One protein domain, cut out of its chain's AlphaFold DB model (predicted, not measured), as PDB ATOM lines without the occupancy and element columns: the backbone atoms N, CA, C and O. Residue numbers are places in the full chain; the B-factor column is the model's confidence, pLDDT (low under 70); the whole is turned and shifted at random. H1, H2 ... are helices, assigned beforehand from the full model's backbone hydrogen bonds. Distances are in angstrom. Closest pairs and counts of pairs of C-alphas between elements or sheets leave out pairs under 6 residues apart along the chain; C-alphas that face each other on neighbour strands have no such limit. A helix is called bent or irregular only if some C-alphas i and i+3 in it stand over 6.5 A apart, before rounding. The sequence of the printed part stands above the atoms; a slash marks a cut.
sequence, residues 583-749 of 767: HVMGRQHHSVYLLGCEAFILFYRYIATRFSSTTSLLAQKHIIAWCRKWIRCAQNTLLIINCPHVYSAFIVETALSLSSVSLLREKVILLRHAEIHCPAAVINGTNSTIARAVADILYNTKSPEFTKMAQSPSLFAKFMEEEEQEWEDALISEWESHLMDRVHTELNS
ATOM      1  N   HIS A 583     -29.790 -24.784 -45.950       83.06
ATOM      2  CA  HIS A 583     -28.865 -25.538 -46.784       83.06
ATOM      3  C   HIS A 583     -29.309 -25.621 -48.254       83.06
ATOM      4  O   HIS A 583     -28.469 -25.517 -49.147       83.06
ATOM      5  N   VAL A 584     -30.608 -25.817 -48.520       78.69
ATOM      6  CA  VAL A 584     -31.091 -26.182 -49.868       78.69
ATOM      7  C   VAL A 584     -31.800 -25.036 -50.602       78.69
ATOM      8  O   VAL A 584     -31.623 -24.880 -51.810       78.69
ATOM      9  N   MET A 585     -32.619 -24.242 -49.910       75.06
ATOM     10  CA  MET A 585     -33.494 -23.227 -50.523       75.06
ATOM     11  C   MET A 585     -32.889 -21.818 -50.502       75.06
ATOM     12  O   MET A 585     -33.289 -20.967 -51.290       75.06
ATOM     13  N   GLY A 586     -31.904 -21.573 -49.634       67.00
ATOM     14  CA  GLY A 586     -31.355 -20.239 -49.393       67.00
ATOM     15  C   GLY A 586     -32.307 -19.341 -48.585       67.00
ATOM     16  O   GLY A 586     -33.507 -19.592 -48.460       67.00
ATOM     17  N   ARG A 587     -31.748 -18.300 -47.963       77.00
ATOM     18  CA  ARG A 587     -32.473 -17.399 -47.051       77.00
ATOM     19  C   ARG A 587     -33.499 -16.546 -47.780       77.00
ATOM     20  O   ARG A 587     -33.226 -16.072 -48.869       77.00
ATOM     21  N   GLN A 588     -34.641 -16.293 -47.140       79.31
ATOM     22  CA  GLN A 588     -35.575 -15.198 -47.451       79.31
ATOM     23  C   GLN A 588     -36.192 -15.148 -48.872       79.31
ATOM     24  O   GLN A 588     -37.079 -14.334 -49.097       79.31
ATOM     25  N   HIS A 589     -35.834 -16.018 -49.814       83.25
ATOM     26  CA  HIS A 589     -36.362 -16.007 -51.192       83.25
ATOM     27  C   HIS A 589     -37.259 -17.210 -51.518       83.25
ATOM     28  O   HIS A 589     -37.613 -17.446 -52.673       83.25
ATOM     29  N   HIS A 590     -37.648 -17.979 -50.496       87.81
ATOM     30  CA  HIS A 590     -38.429 -19.193 -50.674       87.81
ATOM     31  C   HIS A 590     -39.602 -19.279 -49.693       87.81
ATOM     32  O   HIS A 590     -39.455 -19.080 -48.488       87.81
ATOM     33  N   SER A 591     -40.770 -19.665 -50.199       88.00
ATOM     34  CA  SER A 591     -41.993 -19.904 -49.411       88.00
ATOM     35  C   SER A 591     -41.798 -20.855 -48.225       88.00
ATOM     36  O   SER A 591     -42.343 -20.642 -47.151       88.00
ATOM     37  N   VAL A 592     -40.997 -21.907 -48.386       89.81
ATOM     38  CA  VAL A 592     -40.695 -22.858 -47.301       89.81
ATOM     39  C   VAL A 592     -39.984 -22.179 -46.125       89.81
ATOM     40  O   VAL A 592     -40.299 -22.480 -44.977       89.81
ATOM     41  N   TYR A 593     -39.088 -21.223 -46.396       91.75
ATOM     42  CA  TYR A 593     -38.456 -20.409 -45.355       91.75
ATOM     43  C   TYR A 593     -39.495 -19.551 -44.627       91.75
ATOM     44  O   TYR A 593     -39.550 -19.563 -43.398       91.75
ATOM     45  N   LEU A 594     -40.388 -18.903 -45.383       91.06
ATOM     46  CA  LEU A 594     -41.516 -18.144 -44.837       91.06
ATOM     47  C   LEU A 594     -42.370 -18.998 -43.877       91.06
ATOM     48  O   LEU A 594     -42.651 -18.575 -42.756       91.06
ATOM     49  N   LEU A 595     -42.742 -20.218 -44.288       90.75
ATOM     50  CA  LEU A 595     -43.514 -21.155 -43.461       90.75
ATOM     51  C   LEU A 595     -42.732 -21.626 -42.223       90.75
ATOM     52  O   LEU A 595     -43.314 -21.792 -41.153       90.75
ATOM     53  N   GLY A 596     -41.416 -21.815 -42.351       91.44
ATOM     54  CA  GLY A 596     -40.532 -22.148 -41.234       91.44
ATOM     55  C   GLY A 596     -40.496 -21.049 -40.169       91.44
ATOM     56  O   GLY A 596     -40.705 -21.339 -38.989       91.44
ATOM     57  N   CYS A 597     -40.306 -19.786 -40.571       93.31
ATOM     58  CA  CYS A 597     -40.358 -18.640 -39.653       93.31
ATOM     59  C   CYS A 597     -41.713 -18.552 -38.936       93.31
ATOM     60  O   CYS A 597     -41.776 -18.285 -37.737       93.31
ATOM     61  N   GLU A 598     -42.803 -18.814 -39.656       92.81
ATOM     62  CA  GLU A 598     -44.153 -18.803 -39.098       92.81
ATOM     63  C   GLU A 598     -44.364 -19.900 -38.046       92.81
ATOM     64  O   GLU A 598     -44.913 -19.636 -36.973       92.81
ATOM     65  N   ALA A 599     -43.865 -21.111 -38.301       91.00
ATOM     66  CA  ALA A 599     -43.906 -22.203 -37.334       91.00
ATOM     67  C   ALA A 599     -43.100 -21.880 -36.060       91.00
ATOM     68  O   ALA A 599     -43.572 -22.181 -34.960       91.00
ATOM     69  N   PHE A 600     -41.945 -21.206 -36.175       92.75
ATOM     70  CA  PHE A 600     -41.217 -20.687 -35.007       92.75
ATOM     71  C   PHE A 600     -42.047 -19.665 -34.234       92.75
ATOM     72  O   PHE A 600     -42.196 -19.799 -33.021       92.75
ATOM     73  N   ILE A 601     -42.642 -18.682 -34.908       93.00
ATOM     74  CA  ILE A 601     -43.484 -17.666 -34.257       93.00
ATOM     75  C   ILE A 601     -44.618 -18.324 -33.463       93.00
ATOM     76  O   ILE A 601     -44.808 -18.001 -32.291       93.00
ATOM     77  N   LEU A 602     -45.337 -19.283 -34.055       89.75
ATOM     78  CA  LEU A 602     -46.409 -20.008 -33.365       89.75
ATOM     79  C   LEU A 602     -45.892 -20.827 -32.174       89.75
ATOM     80  O   LEU A 602     -46.520 -20.835 -31.113       89.75
ATOM     81  N   PHE A 603     -44.725 -21.455 -32.310       88.75
ATOM     82  CA  PHE A 603     -44.066 -22.141 -31.203       88.75
ATOM     83  C   PHE A 603     -43.749 -21.188 -30.041       88.75
ATOM     84  O   PHE A 603     -44.131 -21.454 -28.900       88.75
ATOM     85  N   TYR A 604     -43.137 -20.033 -30.307       90.19
ATOM     86  CA  TYR A 604     -42.833 -19.060 -29.255       90.19
ATOM     87  C   TYR A 604     -44.089 -18.435 -28.643       90.19
ATOM     88  O   TYR A 604     -44.104 -18.167 -27.442       90.19
ATOM     89  N   ARG A 605     -45.173 -18.262 -29.410       89.69
ATOM     90  CA  ARG A 605     -46.478 -17.845 -28.862       89.69
ATOM     91  C   ARG A 605     -47.028 -18.868 -27.871       89.69
ATOM     92  O   ARG A 605     -47.517 -18.495 -26.801       89.69
ATOM     93  N   TYR A 606     -46.919 -20.156 -28.187       86.62
ATOM     94  CA  TYR A 606     -47.317 -21.217 -27.264       86.62
ATOM     95  C   TYR A 606     -46.529 -21.151 -25.948       86.62
ATOM     96  O   TYR A 606     -47.109 -21.265 -24.870       86.62
ATOM     97  N   ILE A 607     -45.224 -20.885 -26.012       84.12
ATOM     98  CA  ILE A 607     -44.387 -20.712 -24.816       84.12
ATOM     99  C   ILE A 607     -44.786 -19.438 -24.055       84.12
ATOM    100  O   ILE A 607     -45.050 -19.478 -22.852       84.12
ATOM    101  N   ALA A 608     -44.925 -18.309 -24.750       86.62
ATOM    102  CA  ALA A 608     -45.270 -17.028 -24.141       86.62
ATOM    103  C   ALA A 608     -46.600 -17.051 -23.368       86.62
ATOM    104  O   ALA A 608     -46.747 -16.331 -22.380       86.62
ATOM    105  N   THR A 609     -47.558 -17.876 -23.791       84.50
ATOM    106  CA  THR A 609     -48.882 -17.982 -23.156       84.50
ATOM    107  C   THR A 609     -48.929 -18.918 -21.944       84.50
ATOM    108  O   THR A 609     -49.911 -18.891 -21.202       84.50
ATOM    109  N   ARG A 610     -47.907 -19.759 -21.728       79.81
ATOM    110  CA  ARG A 610     -47.951 -20.860 -20.743       79.81
ATOM    111  C   ARG A 610     -46.966 -20.724 -19.587       79.81
ATOM    112  O   ARG A 610     -47.205 -21.327 -18.541       79.81
ATOM    113  N   PHE A 611     -45.886 -19.976 -19.781       80.44
ATOM    114  CA  PHE A 611     -44.784 -19.848 -18.826       80.44
ATOM    115  C   PHE A 611     -44.817 -18.511 -18.072       80.44
ATOM    116  O   PHE A 611     -45.649 -17.646 -18.362       80.44
ATOM    117  N   SER A 612     -43.942 -18.356 -17.073       81.25
ATOM    118  CA  SER A 612     -43.879 -17.151 -16.236       81.25
ATOM    119  C   SER A 612     -43.639 -15.872 -17.053       81.25
ATOM    120  O   SER A 612     -43.207 -15.918 -18.204       81.25
ATOM    121  N   SER A 613     -43.873 -14.699 -16.458       80.81
ATOM    122  CA  SER A 613     -43.710 -13.407 -17.144       80.81
ATOM    123  C   SER A 613     -42.295 -13.166 -17.687       80.81
ATOM    124  O   SER A 613     -42.146 -12.535 -18.734       80.81
ATOM    125  N   THR A 614     -41.253 -13.685 -17.031       82.44
ATOM    126  CA  THR A 614     -39.857 -13.515 -17.466       82.44
ATOM    127  C   THR A 614     -39.530 -14.397 -18.670       82.44
ATOM    128  O   THR A 614     -38.947 -13.916 -19.643       82.44
ATOM    129  N   THR A 615     -39.950 -15.662 -18.641       83.12
ATOM    130  CA  THR A 615     -39.807 -16.606 -19.760       83.12
ATOM    131  C   THR A 615     -40.704 -16.210 -20.934       83.12
ATOM    132  O   THR A 615     -40.282 -16.258 -22.090       83.12
ATOM    133  N   SER A 616     -41.907 -15.715 -20.642       86.19
ATOM    134  CA  SER A 616     -42.831 -15.168 -21.632       86.19
ATOM    135  C   SER A 616     -42.241 -13.967 -22.366       86.19
ATOM    136  O   SER A 616     -42.308 -13.917 -23.592       86.19
ATOM    137  N   LEU A 617     -41.601 -13.033 -21.654       87.62
ATOM    138  CA  LEU A 617     -40.953 -11.880 -22.280       87.62
ATOM    139  C   LEU A 617     -39.840 -12.298 -23.253       87.62
ATOM    140  O   LEU A 617     -39.762 -11.754 -24.351       87.62
ATOM    141  N   LEU A 618     -38.996 -13.262 -22.874       86.31
ATOM    142  CA  LEU A 618     -37.950 -13.773 -23.766       86.31
ATOM    143  C   LEU A 618     -38.545 -14.445 -25.008       86.31
ATOM    144  O   LEU A 618     -38.136 -14.137 -26.124       86.31
ATOM    145  N   ALA A 619     -39.566 -15.290 -24.838       88.50
ATOM    146  CA  ALA A 619     -40.257 -15.908 -25.968       88.50
ATOM    147  C   ALA A 619     -40.871 -14.850 -26.901       88.50
ATOM    148  O   ALA A 619     -40.763 -14.966 -28.118       88.50
ATOM    149  N   GLN A 620     -41.440 -13.772 -26.354       92.19
ATOM    150  CA  GLN A 620     -41.976 -12.665 -27.149       92.19
ATOM    151  C   GLN A 620     -40.899 -11.860 -27.894       92.19
ATOM    152  O   GLN A 620     -41.164 -11.385 -28.997       92.19
ATOM    153  N   LYS A 621     -39.676 -11.750 -27.361       91.00
ATOM    154  CA  LYS A 621     -38.543 -11.184 -28.115       91.00
ATOM    155  C   LYS A 621     -38.168 -12.060 -29.312       91.00
ATOM    156  O   LYS A 621     -38.009 -11.538 -30.410       91.00
ATOM    157  N   HIS A 622     -38.143 -13.384 -29.142       91.25
ATOM    158  CA  HIS A 622     -37.939 -14.298 -30.271       91.25
ATOM    159  C   HIS A 622     -39.077 -14.228 -31.300       91.25
ATOM    160  O   HIS A 622     -38.805 -14.301 -32.496       91.25
ATOM    161  N   ILE A 623     -40.336 -14.027 -30.878       93.62
ATOM    162  CA  ILE A 623     -41.447 -13.764 -31.816       93.62
ATOM    163  C   ILE A 623     -41.113 -12.569 -32.714       93.62
ATOM    164  O   ILE A 623     -41.324 -12.647 -33.921       93.62
ATOM    165  N   ILE A 624     -40.589 -11.480 -32.145       93.50
ATOM    166  CA  ILE A 624     -40.227 -10.272 -32.898       93.50
ATOM    167  C   ILE A 624     -39.078 -10.553 -33.874       93.50
ATOM    168  O   ILE A 624     -39.212 -10.227 -35.054       93.50
ATOM    169  N   ALA A 625     -38.007 -11.206 -33.419       92.56
ATOM    170  CA  ALA A 625     -36.863 -11.580 -34.256       92.56
ATOM    171  C   ALA A 625     -37.293 -12.420 -35.474       92.56
ATOM    172  O   ALA A 625     -37.022 -12.075 -36.628       92.56
ATOM    173  N   TRP A 626     -38.073 -13.480 -35.242       93.81
ATOM    174  CA  TRP A 626     -38.604 -14.319 -36.320       93.81
ATOM    175  C   TRP A 626     -39.627 -13.588 -37.199       93.81
ATOM    176  O   TRP A 626     -39.701 -13.857 -38.400       93.81
ATOM    177  N   CYS A 627     -40.392 -12.641 -36.646       94.38
ATOM    178  CA  CYS A 627     -41.324 -11.811 -37.413       94.38
ATOM    179  C   CYS A 627     -40.585 -10.919 -38.417       94.38
ATOM    180  O   CYS A 627     -41.013 -10.824 -39.566       94.38
ATOM    181  N   ARG A 628     -39.441 -10.333 -38.043       93.19
ATOM    182  CA  ARG A 628     -38.605  -9.561 -38.979       93.19
ATOM    183  C   ARG A 628     -38.125 -10.425 -40.146       93.19
ATOM    184  O   ARG A 628     -38.279 -10.039 -41.303       93.19
ATOM    185  N   LYS A 629     -37.641 -11.635 -39.855       92.50
ATOM    186  CA  LYS A 629     -37.226 -12.616 -40.876       92.50
ATOM    187  C   LYS A 629     -38.365 -12.984 -41.818       92.50
ATOM    188  O   LYS A 629     -38.183 -13.045 -43.036       92.50
ATOM    189  N   TRP A 630     -39.553 -13.186 -41.255       93.69
ATOM    190  CA  TRP A 630     -40.763 -13.462 -42.016       93.69
ATOM    191  C   TRP A 630     -41.145 -12.279 -42.920       93.69
ATOM    192  O   TRP A 630     -41.399 -12.482 -44.105       93.69
ATOM    193  N   ILE A 631     -41.116 -11.047 -42.401       92.19
ATOM    194  CA  ILE A 631     -41.394  -9.813 -43.154       92.19
ATOM    195  C   ILE A 631     -40.429  -9.666 -44.332       92.19
ATOM    196  O   ILE A 631     -40.871  -9.446 -45.459       92.19
ATOM    197  N   ARG A 632     -39.124  -9.837 -44.095       90.75
ATOM    198  CA  ARG A 632     -38.103  -9.745 -45.145       90.75
ATOM    199  C   ARG A 632     -38.336 -10.787 -46.237       90.75
ATOM    200  O   ARG A 632     -38.310 -10.471 -47.424       90.75
ATOM    201  N   CYS A 633     -38.661 -12.018 -45.844       90.00
ATOM    202  CA  CYS A 633     -39.004 -13.057 -46.804       90.00
ATOM    203  C   CYS A 633     -40.288 -12.736 -47.588       90.00
ATOM    204  O   CYS A 633     -40.343 -12.930 -48.804       90.00
ATOM    205  N   ALA A 634     -41.315 -12.196 -46.932       89.56
ATOM    206  CA  ALA A 634     -42.558 -11.781 -47.579       89.56
ATOM    207  C   ALA A 634     -42.352 -10.627 -48.581       89.56
ATOM    208  O   ALA A 634     -43.038 -10.588 -49.605       89.56
ATOM    209  N   GLN A 635     -41.405  -9.719 -48.316       88.56
ATOM    210  CA  GLN A 635     -40.977  -8.673 -49.255       88.56
ATOM    211  C   GLN A 635     -40.315  -9.288 -50.491       88.56
ATOM    212  O   GLN A 635     -40.765  -9.050 -51.611       88.56
ATOM    213  N   ASN A 636     -39.310 -10.141 -50.288       86.31
ATOM    214  CA  ASN A 636     -38.533 -10.758 -51.368       86.31
ATOM    215  C   ASN A 636     -39.359 -11.713 -52.244       86.31
ATOM    216  O   ASN A 636     -39.120 -11.825 -53.443       86.31
ATOM    217  N   THR A 637     -40.357 -12.375 -51.657       83.50
ATOM    218  CA  THR A 637     -41.285 -13.272 -52.370       83.50
ATOM    219  C   THR A 637     -42.509 -12.551 -52.955       83.50
ATOM    220  O   THR A 637     -43.426 -13.196 -53.473       83.50
ATOM    221  N   LEU A 638     -42.548 -11.214 -52.869       84.38
ATOM    222  CA  LEU A 638     -43.647 -10.347 -53.316       84.38
ATOM    223  C   LEU A 638     -45.015 -10.697 -52.703       84.38
ATOM    224  O   LEU A 638     -46.063 -10.373 -53.271       84.38
ATOM    225  N   LEU A 639     -45.047 -11.350 -51.537       84.31
ATOM    226  CA  LEU A 639     -46.295 -11.704 -50.854       84.31
ATOM    227  C   LEU A 639     -47.082 -10.453 -50.446       84.31
ATOM    228  O   LEU A 639     -48.307 -10.455 -50.523       84.31
ATOM    229  N   ILE A 640     -46.381  -9.379 -50.074       85.62
ATOM    230  CA  ILE A 640     -46.982  -8.086 -49.705       85.62
ATOM    231  C   ILE A 640     -47.803  -7.504 -50.858       85.62
ATOM    232  O   ILE A 640     -48.880  -6.965 -50.635       85.62
ATOM    233  N   ILE A 641     -47.313  -7.647 -52.091       83.00
ATOM    234  CA  ILE A 641     -47.966  -7.112 -53.292       83.00
ATOM    235  C   ILE A 641     -49.069  -8.064 -53.765       83.00
ATOM    236  O   ILE A 641     -50.181  -7.647 -54.080       83.00
ATOM    237  N   ASN A 642     -48.775  -9.364 -53.792       80.06
ATOM    238  CA  ASN A 642     -49.680 -10.372 -54.335       80.06
ATOM    239  C   ASN A 642     -50.851 -10.699 -53.398       80.06
ATOM    240  O   ASN A 642     -51.946 -11.030 -53.853       80.06
ATOM    241  N   CYS A 643     -50.626 -10.666 -52.086       81.56
ATOM    242  CA  CYS A 643     -51.601 -11.042 -51.065       81.56
ATOM    243  C   CYS A 643     -51.484 -10.134 -49.824       81.56
ATOM    244  O   CYS A 643     -51.242 -10.640 -48.722       81.56
ATOM    245  N   PRO A 644     -51.701  -8.811 -49.960       83.19
ATOM    246  CA  PRO A 644     -51.548  -7.855 -48.857       83.19
ATOM    247  C   PRO A 644     -52.431  -8.198 -47.650       83.19
ATOM    248  O   PRO A 644     -52.028  -8.015 -46.511       83.19
ATOM    249  N   HIS A 645     -53.611  -8.777 -47.881       80.25
ATOM    250  CA  HIS A 645     -54.513  -9.229 -46.822       80.25
ATOM    251  C   HIS A 645     -53.942 -10.388 -45.992       80.25
ATOM    252  O   HIS A 645     -54.045 -10.359 -44.769       80.25
ATOM    253  N   VAL A 646     -53.299 -11.379 -46.627       83.25
ATOM    254  CA  VAL A 646     -52.619 -12.489 -45.928       83.25
ATOM    255  C   VAL A 646     -51.435 -11.956 -45.134       83.25
ATOM    256  O   VAL A 646     -51.218 -12.368 -43.995       83.25
ATOM    257  N   TYR A 647     -50.695 -11.024 -45.735       87.88
ATOM    258  CA  TYR A 647     -49.558 -10.373 -45.108       87.88
ATOM    259  C   TYR A 647     -49.951  -9.598 -43.846       87.88
ATOM    260  O   TYR A 647     -49.465  -9.888 -42.750       87.88
ATOM    261  N   SER A 648     -50.885  -8.661 -43.987       86.19
ATOM    262  CA  SER A 648     -51.336  -7.807 -42.892       86.19
ATOM    263  C   SER A 648     -52.023  -8.600 -41.787       86.19
ATOM    264  O   SER A 648     -51.746  -8.354 -40.615       86.19
ATOM    265  N   ALA A 649     -52.869  -9.581 -42.117       83.12
ATOM    266  CA  ALA A 649     -53.551 -10.383 -41.102       83.12
ATOM    267  C   ALA A 649     -52.566 -11.204 -40.247       83.12
ATOM    268  O   ALA A 649     -52.711 -11.243 -39.026       83.12
ATOM    269  N   PHE A 650     -51.514 -11.770 -40.851       87.44
ATOM    270  CA  PHE A 650     -50.463 -12.459 -40.096       87.44
ATOM    271  C   PHE A 650     -49.723 -11.524 -39.123       87.44
ATOM    272  O   PHE A 650     -49.465 -11.880 -37.967       87.44
ATOM    273  N   ILE A 651     -49.389 -10.312 -39.573       89.62
ATOM    274  CA  ILE A 651     -48.700  -9.323 -38.736       89.62
ATOM    275  C   ILE A 651     -49.597  -8.849 -37.596       89.62
ATOM    276  O   ILE A 651     -49.124  -8.743 -36.465       89.62
ATOM    277  N   VAL A 652     -50.886  -8.617 -37.860       86.31
ATOM    278  CA  VAL A 652     -51.866  -8.260 -36.825       86.31
ATOM    279  C   VAL A 652     -51.944  -9.349 -35.764       86.31
ATOM    280  O   VAL A 652     -51.812  -9.053 -34.578       86.31
ATOM    281  N   GLU A 653     -52.087 -10.610 -36.167       85.56
ATOM    282  CA  GLU A 653     -52.133 -11.736 -35.233       85.56
ATOM    283  C   GLU A 653     -50.843 -11.836 -34.400       85.56
ATOM    284  O   GLU A 653     -50.881 -12.039 -33.183       85.56
ATOM    285  N   THR A 654     -49.688 -11.612 -35.038       89.19
ATOM    286  CA  THR A 654     -48.383 -11.602 -34.363       89.19
ATOM    287  C   THR A 654     -48.289 -10.480 -33.346       89.19
ATOM    288  O   THR A 654     -47.954 -10.735 -32.190       89.19
ATOM    289  N   ALA A 655     -48.646  -9.259 -33.728       89.00
ATOM    290  CA  ALA A 655     -48.616  -8.111 -32.839       89.00
ATOM    291  C   ALA A 655     -49.581  -8.287 -31.656       89.00
ATOM    292  O   ALA A 655     -49.227  -7.993 -30.514       89.00
ATOM    293  N   LEU A 656     -50.784  -8.816 -31.892       86.44
ATOM    294  CA  LEU A 656     -51.764  -9.064 -30.832       86.44
ATOM    295  C   LEU A 656     -51.306 -10.134 -29.837       86.44
ATOM    296  O   LEU A 656     -51.633 -10.013 -28.656       86.44
ATOM    297  N   SER A 657     -50.500 -11.106 -30.277       88.12
ATOM    298  CA  SER A 657     -49.903 -12.119 -29.396       88.12
ATOM    299  C   SER A 657     -48.849 -11.567 -28.425       88.12
ATOM    300  O   SER A 657     -48.566 -12.202 -27.407       88.12
ATOM    301  N   LEU A 658     -48.300 -10.372 -28.689       89.31
ATOM    302  CA  LEU A 658     -47.381  -9.687 -27.780       89.31
ATOM    303  C   LEU A 658     -48.175  -9.115 -26.598       89.31
ATOM    304  O   LEU A 658     -48.919  -8.136 -26.735       89.31
ATOM    305  N   SER A 659     -48.048  -9.754 -25.438       86.62
ATOM    306  CA  SER A 659     -48.757  -9.399 -24.205       86.62
ATOM    307  C   SER A 659     -47.922  -8.547 -23.246       86.62
ATOM    308  O   SER A 659     -48.488  -7.901 -22.365       86.62
ATOM    309  N   SER A 660     -46.594  -8.515 -23.400       85.69
ATOM    310  CA  SER A 660     -45.725  -7.732 -22.521       85.69
ATOM    311  C   SER A 660     -45.859  -6.231 -22.777       85.69
ATOM    312  O   SER A 660     -45.705  -5.763 -23.904       85.69
ATOM    313  N   VAL A 661     -46.038  -5.456 -21.704       83.38
ATOM    314  CA  VAL A 661     -46.078  -3.983 -21.752       83.38
ATOM    315  C   VAL A 661     -44.766  -3.401 -22.288       83.38
ATOM    316  O   VAL A 661     -44.778  -2.385 -22.977       83.38
ATOM    317  N   SER A 662     -43.635  -4.066 -22.033       85.62
ATOM    318  CA  SER A 662     -42.324  -3.632 -22.531       85.62
ATOM    319  C   SER A 662     -42.176  -3.715 -24.053       85.62
ATOM    320  O   SER A 662     -41.262  -3.097 -24.581       85.62
ATOM    321  N   LEU A 663     -43.056  -4.454 -24.742       87.88
ATOM    322  CA  LEU A 663     -43.042  -4.641 -26.199       87.88
ATOM    323  C   LEU A 663     -44.141  -3.833 -26.909       87.88
ATOM    324  O   LEU A 663     -44.497  -4.097 -28.060       87.88
ATOM    325  N   LEU A 664     -44.733  -2.855 -26.211       85.06
ATOM    326  CA  LEU A 664     -45.799  -2.023 -26.763       85.06
ATOM    327  C   LEU A 664     -45.328  -1.245 -28.001       85.06
ATOM    328  O   LEU A 664     -46.100  -1.066 -28.941       85.06
ATOM    329  N   ARG A 665     -44.062  -0.813 -28.023       85.75
ATOM    330  CA  ARG A 665     -43.483  -0.074 -29.151       85.75
ATOM    331  C   ARG A 665     -43.473  -0.924 -30.420       85.75
ATOM    332  O   ARG A 665     -43.982  -0.486 -31.450       85.75
ATOM    333  N   GLU A 666     -42.944  -2.137 -30.343       88.62
ATOM    334  CA  GLU A 666     -42.854  -3.082 -31.458       88.62
ATOM    335  C   GLU A 666     -44.250  -3.509 -31.916       88.62
ATOM    336  O   GLU A 666     -44.526  -3.554 -33.115       88.62
ATOM    337  N   LYS A 667     -45.170  -3.718 -30.966       89.38
ATOM    338  CA  LYS A 667     -46.581  -4.000 -31.252       89.38
ATOM    339  C   LYS A 667     -47.238  -2.899 -32.090       89.38
ATOM    340  O   LYS A 667     -47.908  -3.208 -33.073       89.38
ATOM    341  N   VAL A 668     -47.032  -1.628 -31.737       85.75
ATOM    342  CA  VAL A 668     -47.569  -0.485 -32.498       85.75
ATOM    343  C   VAL A 668     -46.928  -0.389 -33.885       85.75
ATOM    344  O   VAL A 668     -47.649  -0.194 -34.865       85.75
ATOM    345  N   ILE A 669     -45.606  -0.574 -33.986       87.31
ATOM    346  CA  ILE A 669     -44.879  -0.556 -35.269       87.31
ATOM    347  C   ILE A 669     -45.443  -1.615 -36.227       87.31
ATOM    348  O   ILE A 669     -45.768  -1.296 -37.372       87.31
ATOM    349  N   LEU A 670     -45.618  -2.853 -35.753       88.94
ATOM    350  CA  LEU A 670     -46.161  -3.957 -36.550       88.94
ATOM    351  C   LEU A 670     -47.607  -3.694 -36.999       88.94
ATOM    352  O   LEU A 670     -47.922  -3.865 -38.176       88.94
ATOM    353  N   LEU A 671     -48.483  -3.240 -36.095       86.94
ATOM    354  CA  LEU A 671     -49.886  -2.962 -36.430       86.94
ATOM    355  C   LEU A 671     -50.029  -1.844 -37.469       86.94
ATOM    356  O   LEU A 671     -50.817  -1.984 -38.403       86.94
ATOM    357  N   ARG A 672     -49.243  -0.766 -37.354       82.62
ATOM    358  CA  ARG A 672     -49.242   0.319 -38.351       82.62
ATOM    359  C   ARG A 672     -48.701  -0.143 -39.694       82.62
ATOM    360  O   ARG A 672     -49.273   0.188 -40.727       82.62
ATOM    361  N   HIS A 673     -47.641  -0.944 -39.686       87.19
ATOM    362  CA  HIS A 673     -47.113  -1.511 -40.918       87.19
ATOM    363  C   HIS A 673     -48.155  -2.388 -41.633       87.19
ATOM    364  O   HIS A 673     -48.364  -2.244 -42.836       87.19
ATOM    365  N   ALA A 674     -48.881  -3.230 -40.893       85.69
ATOM    366  CA  ALA A 674     -49.985  -4.006 -41.451       85.69
ATOM    367  C   ALA A 674     -51.110  -3.111 -42.004       85.69
ATOM    368  O   ALA A 674     -51.663  -3.416 -43.066       85.69
ATOM    369  N   GLU A 675     -51.439  -2.015 -41.309       82.50
ATOM    370  CA  GLU A 675     -52.509  -1.083 -41.688       82.50
ATOM    371  C   GLU A 675     -52.210  -0.386 -43.014       82.50
ATOM    372  O   GLU A 675     -53.095  -0.301 -43.859       82.50
ATOM    373  N   ILE A 676     -50.960   0.037 -43.224       83.62
ATOM    374  CA  ILE A 676     -50.508   0.680 -44.468       83.62
ATOM    375  C   ILE A 676     -50.729  -0.239 -45.678       83.62
ATOM    376  O   ILE A 676     -51.150   0.223 -46.734       83.62
ATOM    377  N   HIS A 677     -50.464  -1.541 -45.530       82.50
ATOM    378  CA  HIS A 677     -50.543  -2.491 -46.643       82.50
ATOM    379  C   HIS A 677     -51.952  -3.022 -46.912       82.50
ATOM    380  O   HIS A 677     -52.298  -3.286 -48.063       82.50
ATOM    381  N   CYS A 678     -52.774  -3.200 -45.878       78.69
ATOM    382  CA  CYS A 678     -54.155  -3.632 -46.059       78.69
ATOM    383  C   CYS A 678     -55.039  -3.117 -44.917       78.69
ATOM    384  O   CYS A 678     -55.296  -3.849 -43.953       78.69
ATOM    385  N   PRO A 679     -55.575  -1.887 -45.035       73.44
ATOM    386  CA  PRO A 679     -56.467  -1.323 -44.029       73.44
ATOM    387  C   PRO A 679     -57.683  -2.219 -43.782       73.44
ATOM    388  O   PRO A 679     -58.103  -2.385 -42.646       73.44
ATOM    389  N   ALA A 680     -58.217  -2.866 -44.823       66.81
ATOM    390  CA  ALA A 680     -59.346  -3.787 -44.698       66.81
ATOM    391  C   ALA A 680     -59.036  -4.990 -43.785       66.81
ATOM    392  O   ALA A 680     -59.885  -5.374 -42.980       66.81
ATOM    393  N   ALA A 681     -57.818  -5.542 -43.859       62.97
ATOM    394  CA  ALA A 681     -57.383  -6.657 -43.015       62.97
ATOM    395  C   ALA A 681     -57.084  -6.234 -41.565       62.97
ATOM    396  O   ALA A 681     -57.206  -7.056 -40.659       62.97
ATOM    397  N   VAL A 682     -56.713  -4.968 -41.334       60.84
ATOM    398  CA  VAL A 682     -56.386  -4.438 -39.996       60.84
ATOM    399  C   VAL A 682     -57.597  -3.848 -39.278       60.84
ATOM    400  O   VAL A 682     -57.789  -4.074 -38.087       60.84
ATOM    401  N   ILE A 683     -58.423  -3.098 -40.003       55.38
ATOM    402  CA  ILE A 683     -59.509  -2.293 -39.443       55.38
ATOM    403  C   ILE A 683     -60.822  -3.083 -39.414       55.38
ATOM    404  O   ILE A 683     -61.680  -2.759 -38.604       55.38
ATOM    405  N   ASN A 684     -61.003  -4.142 -40.221       53.25
ATOM    406  CA  ASN A 684     -62.307  -4.807 -40.330       53.25
ATOM    407  C   ASN A 684     -62.248  -6.317 -40.647       53.25
ATOM    408  O   ASN A 684     -62.848  -6.786 -41.618       53.25
ATOM    409  N   GLY A 685     -61.613  -7.090 -39.763       39.62
ATOM    410  CA  GLY A 685     -61.842  -8.532 -39.633       39.62
ATOM    411  C   GLY A 685     -62.964  -8.821 -38.627       39.62
ATOM    412  O   GLY A 685     -62.890  -8.348 -37.501       39.62
ATOM    413  N   THR A 686     -63.988  -9.545 -39.081       44.25
ATOM    414  CA  THR A 686     -65.085 -10.326 -38.446       44.25
ATOM    415  C   THR A 686     -65.382 -10.262 -36.926       44.25
ATOM    416  O   THR A 686     -66.534 -10.439 -36.538       44.25
ATOM    417  N   ASN A 687     -64.425  -9.949 -36.052       47.81
ATOM    418  CA  ASN A 687     -64.592  -9.833 -34.608       47.81
ATOM    419  C   ASN A 687     -64.562  -8.364 -34.161       47.81
ATOM    420  O   ASN A 687     -63.503  -7.732 -34.117       47.81
ATOM    421  N   SER A 688     -65.707  -7.840 -33.709       53.97
ATOM    422  CA  SER A 688     -65.811  -6.502 -33.089       53.97
ATOM    423  C   SER A 688     -64.869  -6.287 -31.890       53.97
ATOM    424  O   SER A 688     -64.731  -5.168 -31.410       53.97
ATOM    425  N   THR A 689     -64.225  -7.346 -31.395       59.84
ATOM    426  CA  THR A 689     -63.228  -7.347 -30.323       59.84
ATOM    427  C   THR A 689     -61.796  -7.169 -30.827       59.84
ATOM    428  O   THR A 689     -61.050  -6.429 -30.199       59.84
ATOM    429  N   ILE A 690     -61.407  -7.782 -31.953       63.44
ATOM    430  CA  ILE A 690     -60.049  -7.669 -32.518       63.44
ATOM    431  C   ILE A 690     -59.861  -6.291 -33.147       63.44
ATOM    432  O   ILE A 690     -58.901  -5.603 -32.818       63.44
ATOM    433  N   ALA A 691     -60.811  -5.854 -33.979       63.84
ATOM    434  CA  ALA A 691     -60.780  -4.516 -34.569       63.84
ATOM    435  C   ALA A 691     -60.808  -3.425 -33.486       63.84
ATOM    436  O   ALA A 691     -60.059  -2.456 -33.564       63.84
ATOM    437  N   ARG A 692     -61.608  -3.619 -32.425       66.88
ATOM    438  CA  ARG A 692     -61.622  -2.723 -31.259       66.88
ATOM    439  C   ARG A 692     -60.304  -2.763 -30.494       66.88
ATOM    440  O   ARG A 692     -59.797  -1.705 -30.177       66.88
ATOM    441  N   ALA A 693     -59.713  -3.936 -30.261       71.19
ATOM    442  CA  ALA A 693     -58.418  -4.049 -29.591       71.19
ATOM    443  C   ALA A 693     -57.301  -3.362 -30.388       71.19
ATOM    444  O   ALA A 693     -56.505  -2.621 -29.818       71.19
ATOM    445  N   VAL A 694     -57.260  -3.560 -31.710       72.75
ATOM    446  CA  VAL A 694     -56.320  -2.867 -32.601       72.75
ATOM    447  C   VAL A 694     -56.575  -1.362 -32.569       72.75
ATOM    448  O   VAL A 694     -55.628  -0.598 -32.394       72.75
ATOM    449  N   ALA A 695     -57.831  -0.924 -32.665       70.56
ATOM    450  CA  ALA A 695     -58.175   0.490 -32.595       70.56
ATOM    451  C   ALA A 695     -57.830   1.110 -31.229       70.56
ATOM    452  O   ALA A 695     -57.317   2.224 -31.177       70.56
ATOM    453  N   ASP A 696     -58.026   0.380 -30.132       73.94
ATOM    454  CA  ASP A 696     -57.651   0.811 -28.788       73.94
ATOM    455  C   ASP A 696     -56.133   0.999 -28.666       73.94
ATOM    456  O   ASP A 696     -55.668   1.986 -28.094       73.94
ATOM    457  N   ILE A 697     -55.349   0.097 -29.264       76.56
ATOM    458  CA  ILE A 697     -53.884   0.193 -29.289       76.56
ATOM    459  C   ILE A 697     -53.409   1.335 -30.197       76.56
ATOM    460  O   ILE A 697     -52.465   2.038 -29.850       76.56
ATOM    461  N   LEU A 698     -54.025   1.516 -31.367       73.12
ATOM    462  CA  LEU A 698     -53.562   2.475 -32.374       73.12
ATOM    463  C   LEU A 698     -54.056   3.908 -32.135       73.12
ATOM    464  O   LEU A 698     -53.363   4.851 -32.529       73.12
ATOM    465  N   TYR A 699     -55.240   4.073 -31.540       71.06
ATOM    466  CA  TYR A 699     -55.965   5.347 -31.474       71.06
ATOM    467  C   TYR A 699     -56.384   5.762 -30.054       71.06
ATOM    468  O   TYR A 699     -56.673   6.937 -29.843       71.06
ATOM    469  N   ASN A 700     -56.388   4.850 -29.073       63.84
ATOM    470  CA  ASN A 700     -56.854   5.117 -27.700       63.84
ATOM    471  C   ASN A 700     -55.710   5.121 -26.660       63.84
ATOM    472  O   ASN A 700     -55.923   5.353 -25.466       63.84
ATOM    473  N   THR A 701     -54.459   4.906 -27.086       60.28
ATOM    474  CA  THR A 701     -53.283   5.065 -26.222       60.28
ATOM    475  C   THR A 701     -53.092   6.536 -25.855       60.28
ATOM    476  O   THR A 701     -52.709   7.349 -26.690       60.28
ATOM    477  N   LYS A 702     -53.294   6.870 -24.575       52.62
ATOM    478  CA  LYS A 702     -53.170   8.223 -23.993       52.62
ATOM    479  C   LYS A 702     -51.783   8.884 -24.119       52.62
ATOM    480  O   LYS A 702     -51.613   9.998 -23.633       52.62
ATOM    481  N   SER A 703     -50.785   8.217 -24.702       53.66
ATOM    482  CA  SER A 703     -49.427   8.751 -24.812       53.66
ATOM    483  C   SER A 703     -49.190   9.383 -26.198       53.66
ATOM    484  O   SER A 703     -49.244   8.676 -27.209       53.66
ATOM    485  N   PRO A 704     -48.895  10.698 -26.262       53.72
ATOM    486  CA  PRO A 704     -48.694  11.440 -27.511       53.72
ATOM    487  C   PRO A 704     -47.435  11.016 -28.290       53.72
ATOM    488  O   PRO A 704     -47.291  11.365 -29.463       53.72
ATOM    489  N   GLU A 705     -46.527  10.254 -27.670       56.50
ATOM    490  CA  GLU A 705     -45.332   9.711 -28.328       56.50
ATOM    491  C   GLU A 705     -45.681   8.615 -29.342       56.50
ATOM    492  O   GLU A 705     -45.110   8.585 -30.431       56.50
ATOM    493  N   PHE A 706     -46.677   7.770 -29.052       57.28
ATOM    494  CA  PHE A 706     -47.074   6.682 -29.955       57.28
ATOM    495  C   PHE A 706     -47.880   7.184 -31.155       57.28
ATOM    496  O   PHE A 706     -47.744   6.647 -32.252       57.28
ATOM    497  N   THR A 707     -48.642   8.268 -30.990       54.56
ATOM    498  CA  THR A 707     -49.353   8.928 -32.096       54.56
ATOM    499  C   THR A 707     -48.382   9.569 -33.095       54.56
ATOM    500  O   THR A 707     -48.647   9.556 -34.294       54.56
ATOM    501  N   LYS A 708     -47.230  10.080 -32.625       54.47
ATOM    502  CA  LYS A 708     -46.157  10.632 -33.475       54.47
ATOM    503  C   LYS A 708     -45.227   9.555 -34.050       54.47
ATOM    504  O   LYS A 708     -44.808   9.676 -35.197       54.47
ATOM    505  N   MET A 709     -44.939   8.484 -33.302       54.09
ATOM    506  CA  MET A 709     -44.204   7.315 -33.818       54.09
ATOM    507  C   MET A 709     -44.968   6.583 -34.936       54.09
ATOM    508  O   MET A 709     -44.354   5.977 -35.807       54.09
ATOM    509  N   ALA A 710     -46.299   6.667 -34.949       49.03
ATOM    510  CA  ALA A 710     -47.166   5.970 -35.897       49.03
ATOM    511  C   ALA A 710     -47.092   6.457 -37.360       49.03
ATOM    512  O   ALA A 710     -47.663   5.800 -38.226       49.03
ATOM    513  N   GLN A 711     -46.428   7.583 -37.653       52.28
ATOM    514  CA  GLN A 711     -46.480   8.234 -38.974       52.28
ATOM    515  C   GLN A 711     -45.148   8.245 -39.743       52.28
ATOM    516  O   GLN A 711     -45.107   8.757 -40.857       52.28
ATOM    517  N   SER A 712     -44.058   7.699 -39.187       58.97
ATOM    518  CA  SER A 712     -42.728   7.811 -39.804       58.97
ATOM    519  C   SER A 712     -42.230   6.483 -40.399       58.97
ATOM    520  O   SER A 712     -41.862   5.587 -39.631       58.97
ATOM    521  N   PRO A 713     -42.106   6.357 -41.739       62.38
ATOM    522  CA  PRO A 713     -41.501   5.195 -42.405       62.38
ATOM    523  C   PRO A 713     -40.096   4.840 -41.884       62.38
ATOM    524  O   PRO A 713     -39.709   3.673 -41.862       62.38
ATOM    525  N   SER A 714     -39.352   5.832 -41.380       73.25
ATOM    526  CA  SER A 714     -38.004   5.649 -40.825       73.25
ATOM    527  C   SER A 714     -37.952   4.809 -39.543       73.25
ATOM    528  O   SER A 714     -36.900   4.265 -39.215       73.25
ATOM    529  N   LEU A 715     -39.059   4.675 -38.803       79.19
ATOM    530  CA  LEU A 715     -39.099   3.854 -37.587       79.19
ATOM    531  C   LEU A 715     -39.245   2.365 -37.896       79.19
ATOM    532  O   LEU A 715     -38.654   1.544 -37.198       79.19
ATOM    533  N   PHE A 716     -39.993   2.022 -38.946       83.38
ATOM    534  CA  PHE A 716     -40.083   0.643 -39.413       83.38
ATOM    535  C   PHE A 716     -38.756   0.180 -40.025       83.38
ATOM    536  O   PHE A 716     -38.321  -0.934 -39.753       83.38
ATOM    537  N   ALA A 717     -38.068   1.054 -40.771       83.19
ATOM    538  CA  ALA A 717     -36.725   0.768 -41.280       83.19
ATOM    539  C   ALA A 717     -35.748   0.418 -40.141       83.19
ATOM    540  O   ALA A 717     -35.172  -0.663 -40.149       83.19
ATOM    541  N   LYS A 718     -35.682   1.247 -39.089       84.06
ATOM    542  CA  LYS A 718     -34.872   0.962 -37.887       84.06
ATOM    543  C   LYS A 718     -35.265  -0.333 -37.177       84.06
ATOM    544  O   LYS A 718     -34.409  -1.046 -36.678       84.06
ATOM    545  N   PHE A 719     -36.560  -0.648 -37.124       86.38
ATOM    546  CA  PHE A 719     -37.031  -1.920 -36.571       86.38
ATOM    547  C   PHE A 719     -36.523  -3.130 -37.373       86.38
ATOM    548  O   PHE A 719     -36.309  -4.190 -36.785       86.38
ATOM    549  N   MET A 720     -36.344  -2.981 -38.688       87.50
ATOM    550  CA  MET A 720     -35.847  -4.032 -39.579       87.50
ATOM    551  C   MET A 720     -34.313  -4.131 -39.613       87.50
ATOM    552  O   MET A 720     -33.813  -5.221 -39.860       87.50
ATOM    553  N   GLU A 721     -33.573  -3.052 -39.327       82.44
ATOM    554  CA  GLU A 721     -32.095  -3.052 -39.248       82.44
ATOM    555  C   GLU A 721     -31.556  -4.053 -38.206       82.44
ATOM    556  O   GLU A 721     -30.508  -4.661 -38.405       82.44
ATOM    557  N   GLU A 722     -32.293  -4.290 -37.115       75.94
ATOM    558  CA  GLU A 722     -31.919  -5.280 -36.091       75.94
ATOM    559  C   GLU A 722     -31.958  -6.732 -36.609       75.94
ATOM    560  O   GLU A 722     -31.262  -7.592 -36.078       75.94
ATOM    561  N   GLU A 723     -32.718  -7.026 -37.672       77.94
ATOM    562  CA  GLU A 723     -32.772  -8.371 -38.269       77.94
ATOM    563  C   GLU A 723     -31.437  -8.797 -38.877       77.94
ATOM    564  O   GLU A 723     -31.065  -9.965 -38.788       77.94
ATOM    565  N   GLU A 724     -30.698  -7.848 -39.455       61.72
ATOM    566  CA  GLU A 724     -29.408  -8.098 -40.110       61.72
ATOM    567  C   GLU A 724     -28.324  -8.519 -39.101       61.72
ATOM    568  O   GLU A 724     -27.303  -9.096 -39.474       61.72
ATOM    569  N   GLN A 725     -28.565  -8.281 -37.808       61.28
ATOM    570  CA  GLN A 725     -27.665  -8.638 -36.711       61.28
ATOM    571  C   GLN A 725     -28.009  -9.998 -36.075       61.28
ATOM    572  O   GLN A 725     -27.168 -10.592 -35.397       61.28
ATOM    573  N   GLU A 726     -29.214 -10.526 -36.308       74.81
ATOM    574  CA  GLU A 726     -29.752 -11.722 -35.649       74.81
ATOM    575  C   GLU A 726     -29.743 -12.930 -36.602       74.81
ATOM    576  O   GLU A 726     -30.675 -13.150 -37.373       74.81
ATOM    577  N   TRP A 727     -28.697 -13.759 -36.559       79.81
ATOM    578  CA  TRP A 727     -28.585 -14.961 -37.404       79.81
ATOM    579  C   TRP A 727     -29.516 -16.087 -36.922       79.81
ATOM    580  O   TRP A 727     -29.702 -16.262 -35.718       79.81
ATOM    581  N   GLU A 728     -30.083 -16.890 -37.834       86.62
ATOM    582  CA  GLU A 728     -31.030 -17.968 -37.482       86.62
ATOM    583  C   GLU A 728     -30.408 -18.975 -36.506       86.62
ATOM    584  O   GLU A 728     -31.026 -19.331 -35.504       86.62
ATOM    585  N   ASP A 729     -29.160 -19.375 -36.756       83.50
ATOM    586  CA  ASP A 729     -28.422 -20.299 -35.890       83.50
ATOM    587  C   ASP A 729     -28.152 -19.697 -34.506       83.50
ATOM    588  O   ASP A 729     -28.194 -20.414 -33.506       83.50
ATOM    589  N   ALA A 730     -27.933 -18.379 -34.423       84.19
ATOM    590  CA  ALA A 730     -27.757 -17.681 -33.152       84.19
ATOM    591  C   ALA A 730     -29.072 -17.638 -32.360       84.19
ATOM    592  O   ALA A 730     -29.066 -17.951 -31.173       84.19
ATOM    593  N   LEU A 731     -30.205 -17.357 -33.017       83.94
ATOM    594  CA  LEU A 731     -31.533 -17.375 -32.388       83.94
ATOM    595  C   LEU A 731     -31.917 -18.776 -31.887       83.94
ATOM    596  O   LEU A 731     -32.481 -18.916 -30.799       83.94
ATOM    597  N   ILE A 732     -31.607 -19.816 -32.667       84.69
ATOM    598  CA  ILE A 732     -31.823 -21.216 -32.275       84.69
ATOM    599  C   ILE A 732     -30.909 -21.582 -31.098       84.69
ATOM    600  O   ILE A 732     -31.370 -22.187 -30.132       84.69
ATOM    601  N   SER A 733     -29.639 -21.178 -31.138       82.56
ATOM    602  CA  SER A 733     -28.681 -21.466 -30.063       82.56
ATOM    603  C   SER A 733     -29.032 -20.731 -28.763       82.56
ATOM    604  O   SER A 733     -28.934 -21.309 -27.679       82.56
ATOM    605  N   GLU A 734     -29.477 -19.473 -28.840       80.56
ATOM    606  CA  GLU A 734     -29.952 -18.691 -27.688       80.56
ATOM    607  C   GLU A 734     -31.157 -19.370 -27.019       80.56
ATOM    608  O   GLU A 734     -31.221 -19.482 -25.790       80.56
ATOM    609  N   TRP A 735     -32.082 -19.904 -27.820       75.44
ATOM    610  CA  TRP A 735     -33.182 -20.712 -27.305       75.44
ATOM    611  C   TRP A 735     -32.691 -21.946 -26.536       75.44
ATOM    612  O   TRP A 735     -33.126 -22.175 -25.402       75.44
ATOM    613  N   GLU A 736     -31.790 -22.731 -27.132       76.50
ATOM    614  CA  GLU A 736     -31.279 -23.978 -26.548       76.50
ATOM    615  C   GLU A 736     -30.497 -23.747 -25.250       76.50
ATOM    616  O   GLU A 736     -30.613 -24.526 -24.306       76.50
ATOM    617  N   SER A 737     -29.731 -22.659 -25.189       72.19
ATOM    618  CA  SER A 737     -28.846 -22.336 -24.063       72.19
ATOM    619  C   SER A 737     -29.541 -21.622 -22.906       72.19
ATOM    620  O   SER A 737     -29.226 -21.883 -21.747       72.19
ATOM    621  N   HIS A 738     -30.481 -20.717 -23.180       69.56
ATOM    622  CA  HIS A 738     -31.019 -19.832 -22.143       69.56
ATOM    623  C   HIS A 738     -32.494 -20.050 -21.850       69.56
ATOM    624  O   HIS A 738     -32.914 -19.959 -20.692       69.56
ATOM    625  N   LEU A 739     -33.296 -20.322 -22.876       68.19
ATOM    626  CA  LEU A 739     -34.742 -20.382 -22.715       68.19
ATOM    627  C   LEU A 739     -35.204 -21.800 -22.367       68.19
ATOM    628  O   LEU A 739     -36.038 -21.963 -21.475       68.19
ATOM    629  N   MET A 740     -34.577 -22.820 -22.957       71.75
ATOM    630  CA  MET A 740     -34.800 -24.215 -22.580       71.75
ATOM    631  C   MET A 740     -34.480 -24.453 -21.104       71.75
ATOM    632  O   MET A 740     -35.342 -24.954 -20.387       71.75
ATOM    633  N   ASP A 741     -33.314 -24.040 -20.603       70.81
ATOM    634  CA  ASP A 741     -32.953 -24.239 -19.190       70.81
ATOM    635  C   ASP A 741     -33.947 -23.564 -18.224       70.81
ATOM    636  O   ASP A 741     -34.330 -24.149 -17.206       70.81
ATOM    637  N   ARG A 742     -34.459 -22.374 -18.566       70.25
ATOM    638  CA  ARG A 742     -35.499 -21.684 -17.778       70.25
ATOM    639  C   ARG A 742     -36.835 -22.415 -17.807       70.25
ATOM    640  O   ARG A 742     -37.447 -22.610 -16.761       70.25
ATOM    641  N   VAL A 743     -37.252 -22.875 -18.982       71.38
ATOM    642  CA  VAL A 743     -38.469 -23.672 -19.168       71.38
ATOM    643  C   VAL A 743     -38.404 -24.982 -18.370       71.38
ATOM    644  O   VAL A 743     -39.370 -25.328 -17.690       71.38
ATOM    645  N   HIS A 744     -37.261 -25.678 -18.372       71.31
ATOM    646  CA  HIS A 744     -37.052 -26.875 -17.545       71.31
ATOM    647  C   HIS A 744     -37.089 -26.540 -16.047       71.31
ATOM    648  O   HIS A 744     -37.684 -27.279 -15.263       71.31
ATOM    649  N   THR A 745     -36.481 -25.424 -15.643       69.00
ATOM    650  CA  THR A 745     -36.467 -24.979 -14.241       69.00
ATOM    651  C   THR A 745     -37.880 -24.659 -13.745       69.00
ATOM    652  O   THR A 745     -38.256 -25.086 -12.656       69.00
ATOM    653  N   GLU A 746     -38.696 -23.978 -14.553       69.50
ATOM    654  CA  GLU A 746     -40.090 -23.657 -14.216       69.50
ATOM    655  C   GLU A 746     -40.985 -24.899 -14.167       69.50
ATOM    656  O   GLU A 746     -41.786 -25.030 -13.242       69.50
ATOM    657  N   LEU A 747     -40.812 -25.845 -15.097       68.50
ATOM    658  CA  LEU A 747     -41.517 -27.134 -15.071       68.50
ATOM    659  C   LEU A 747     -41.243 -27.951 -13.808       68.50
ATOM    660  O   LEU A 747     -42.136 -28.641 -13.317       68.50
ATOM    661  N   ASN A 748     -40.010 -27.880 -13.307       64.19
ATOM    662  CA  ASN A 748     -39.568 -28.588 -12.109       64.19
ATOM    663  C   ASN A 748     -39.837 -27.796 -10.814       64.19
ATOM    664  O   ASN A 748     -39.578 -28.302  -9.723       64.19
ATOM    665  N   SER A 749     -40.354 -26.567 -10.914       61.31
ATOM    666  CA  SER A 749     -40.681 -25.721  -9.766       61.31
ATOM    667  C   SER A 749     -42.092 -25.999  -9.222       61.31
ATOM    668  O   SER A 749     -42.981 -26.467  -9.933       61.31
TER     669      SER A 749
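What this domain is: This is residues 583 to 749 of the 767 residues of the protein "MYND-type domain-containing protein" of Trypanosoma theileri (UniProt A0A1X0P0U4). Two helical hairpins, H1 with H2 and H4 with H5, stand side by side as the body, their long helices running nearly along one axis, and H10 runs beside H2 on one side of it. H9 crosses over H2 and H5, while the short helices H6, H7 and H8 gather round the H4 and H5 end. The printed part has 167 residues with ten named helices, H1 to H10 in order along it, and no named strand; its class is all helix. It is compact, with a radius of gyration of the C-alphas of 16.2 A, and rounded, spanning 42 by 40 by 30 A.

How they stand to each other: Past residues 583 to 590 you reach H1, residues 591 to 610, which touches H2, residues 613 to 636, in a hairpin at a shallow tilt of 16 degrees, opposite ways; look at their closest C-alphas, those of Ala 608 and Ser 616, 4.0 A apart. H3, residues 639 to 642, is close to H2 but not clearly touching, with the C-alphas of Ala 634 and Ile 640 closest at 6.1 A. Next, H4, residues 644 to 657, touches H2, which meets it with residues 623 to 634 alone; the closest C-alphas, of Ala 634 and Tyr 647, are 7.6 A apart. H5, residues 661 to 677, makes a hairpin with H4 at a shallow tilt of 11 degrees, closest at the C-alphas of Ser 648 and Ala 674, 4.3 A. H2, H4 and H5 form an up and down bundle, each helix running against the one before it. H6, residues 679 to 683, touches H4 at the C-alphas of His 645 and Ala 681, 5.4 A. H7, residues 690 to 699, touches H5 about perpendicular, at 77 degrees, with the C-alphas of Val 668 and Leu 698 closest at 6.7 A. H8, residues 704 to 709, is close to H5 but not clearly touching, the C-alphas of Val 668 and Phe 706 being closest at 7.6 A. H9, residues 713 to 725, touches H5 at the C-alphas of Ile 669 and Phe 716, 6.5 A, and H2 at those of Arg 628 and Glu 723, 6.0 A. H10, residues 728 to 747, touches H2 at a shallow tilt of 25 degrees, opposite ways, closest at the C-alphas of Thr 615 and Arg 742, 6.9 A; it is apart from H9. Every O i to N i+4 pair is within hydrogen-bond range in H2, H4, H6, H7 and H8, against 15 of 16 in H1, 11 of 13 in H5, 5 of 9 in H9 and 13 of 16 in H10; H3 is too short for such a pair.

Where its parts are: Find C-alpha 591 at (-41.993, -19.904, -49.411); from there H1 runs 29.3 A to C-alpha 610. H2, the longest, covers 34.7 A, and H4 covers 20.0 A. H5 spans 25.3 A and is irregular: C-alphas 662 and 665 are 7.6 A apart. H9 begins at C-alpha 713, (-41.501, 5.195, -42.405), and spans 20.4 A. H10 spans 26.4 A, has a kink of 31 degrees near residue 741, and ends at C-alpha 747, (-41.517, -27.134, -15.071).

The domain as a whole: The two C-alphas farthest apart are those of Val 584 and Lys 702, 48.4 A. The printed part has no cut and no long link; the link from H6 to H7 is short, the others tight. Mean pLDDT of the printed part is 78.8, and 37 residues are under 70, among them residues 680 to 692, 700 to 713 and 745 to 749.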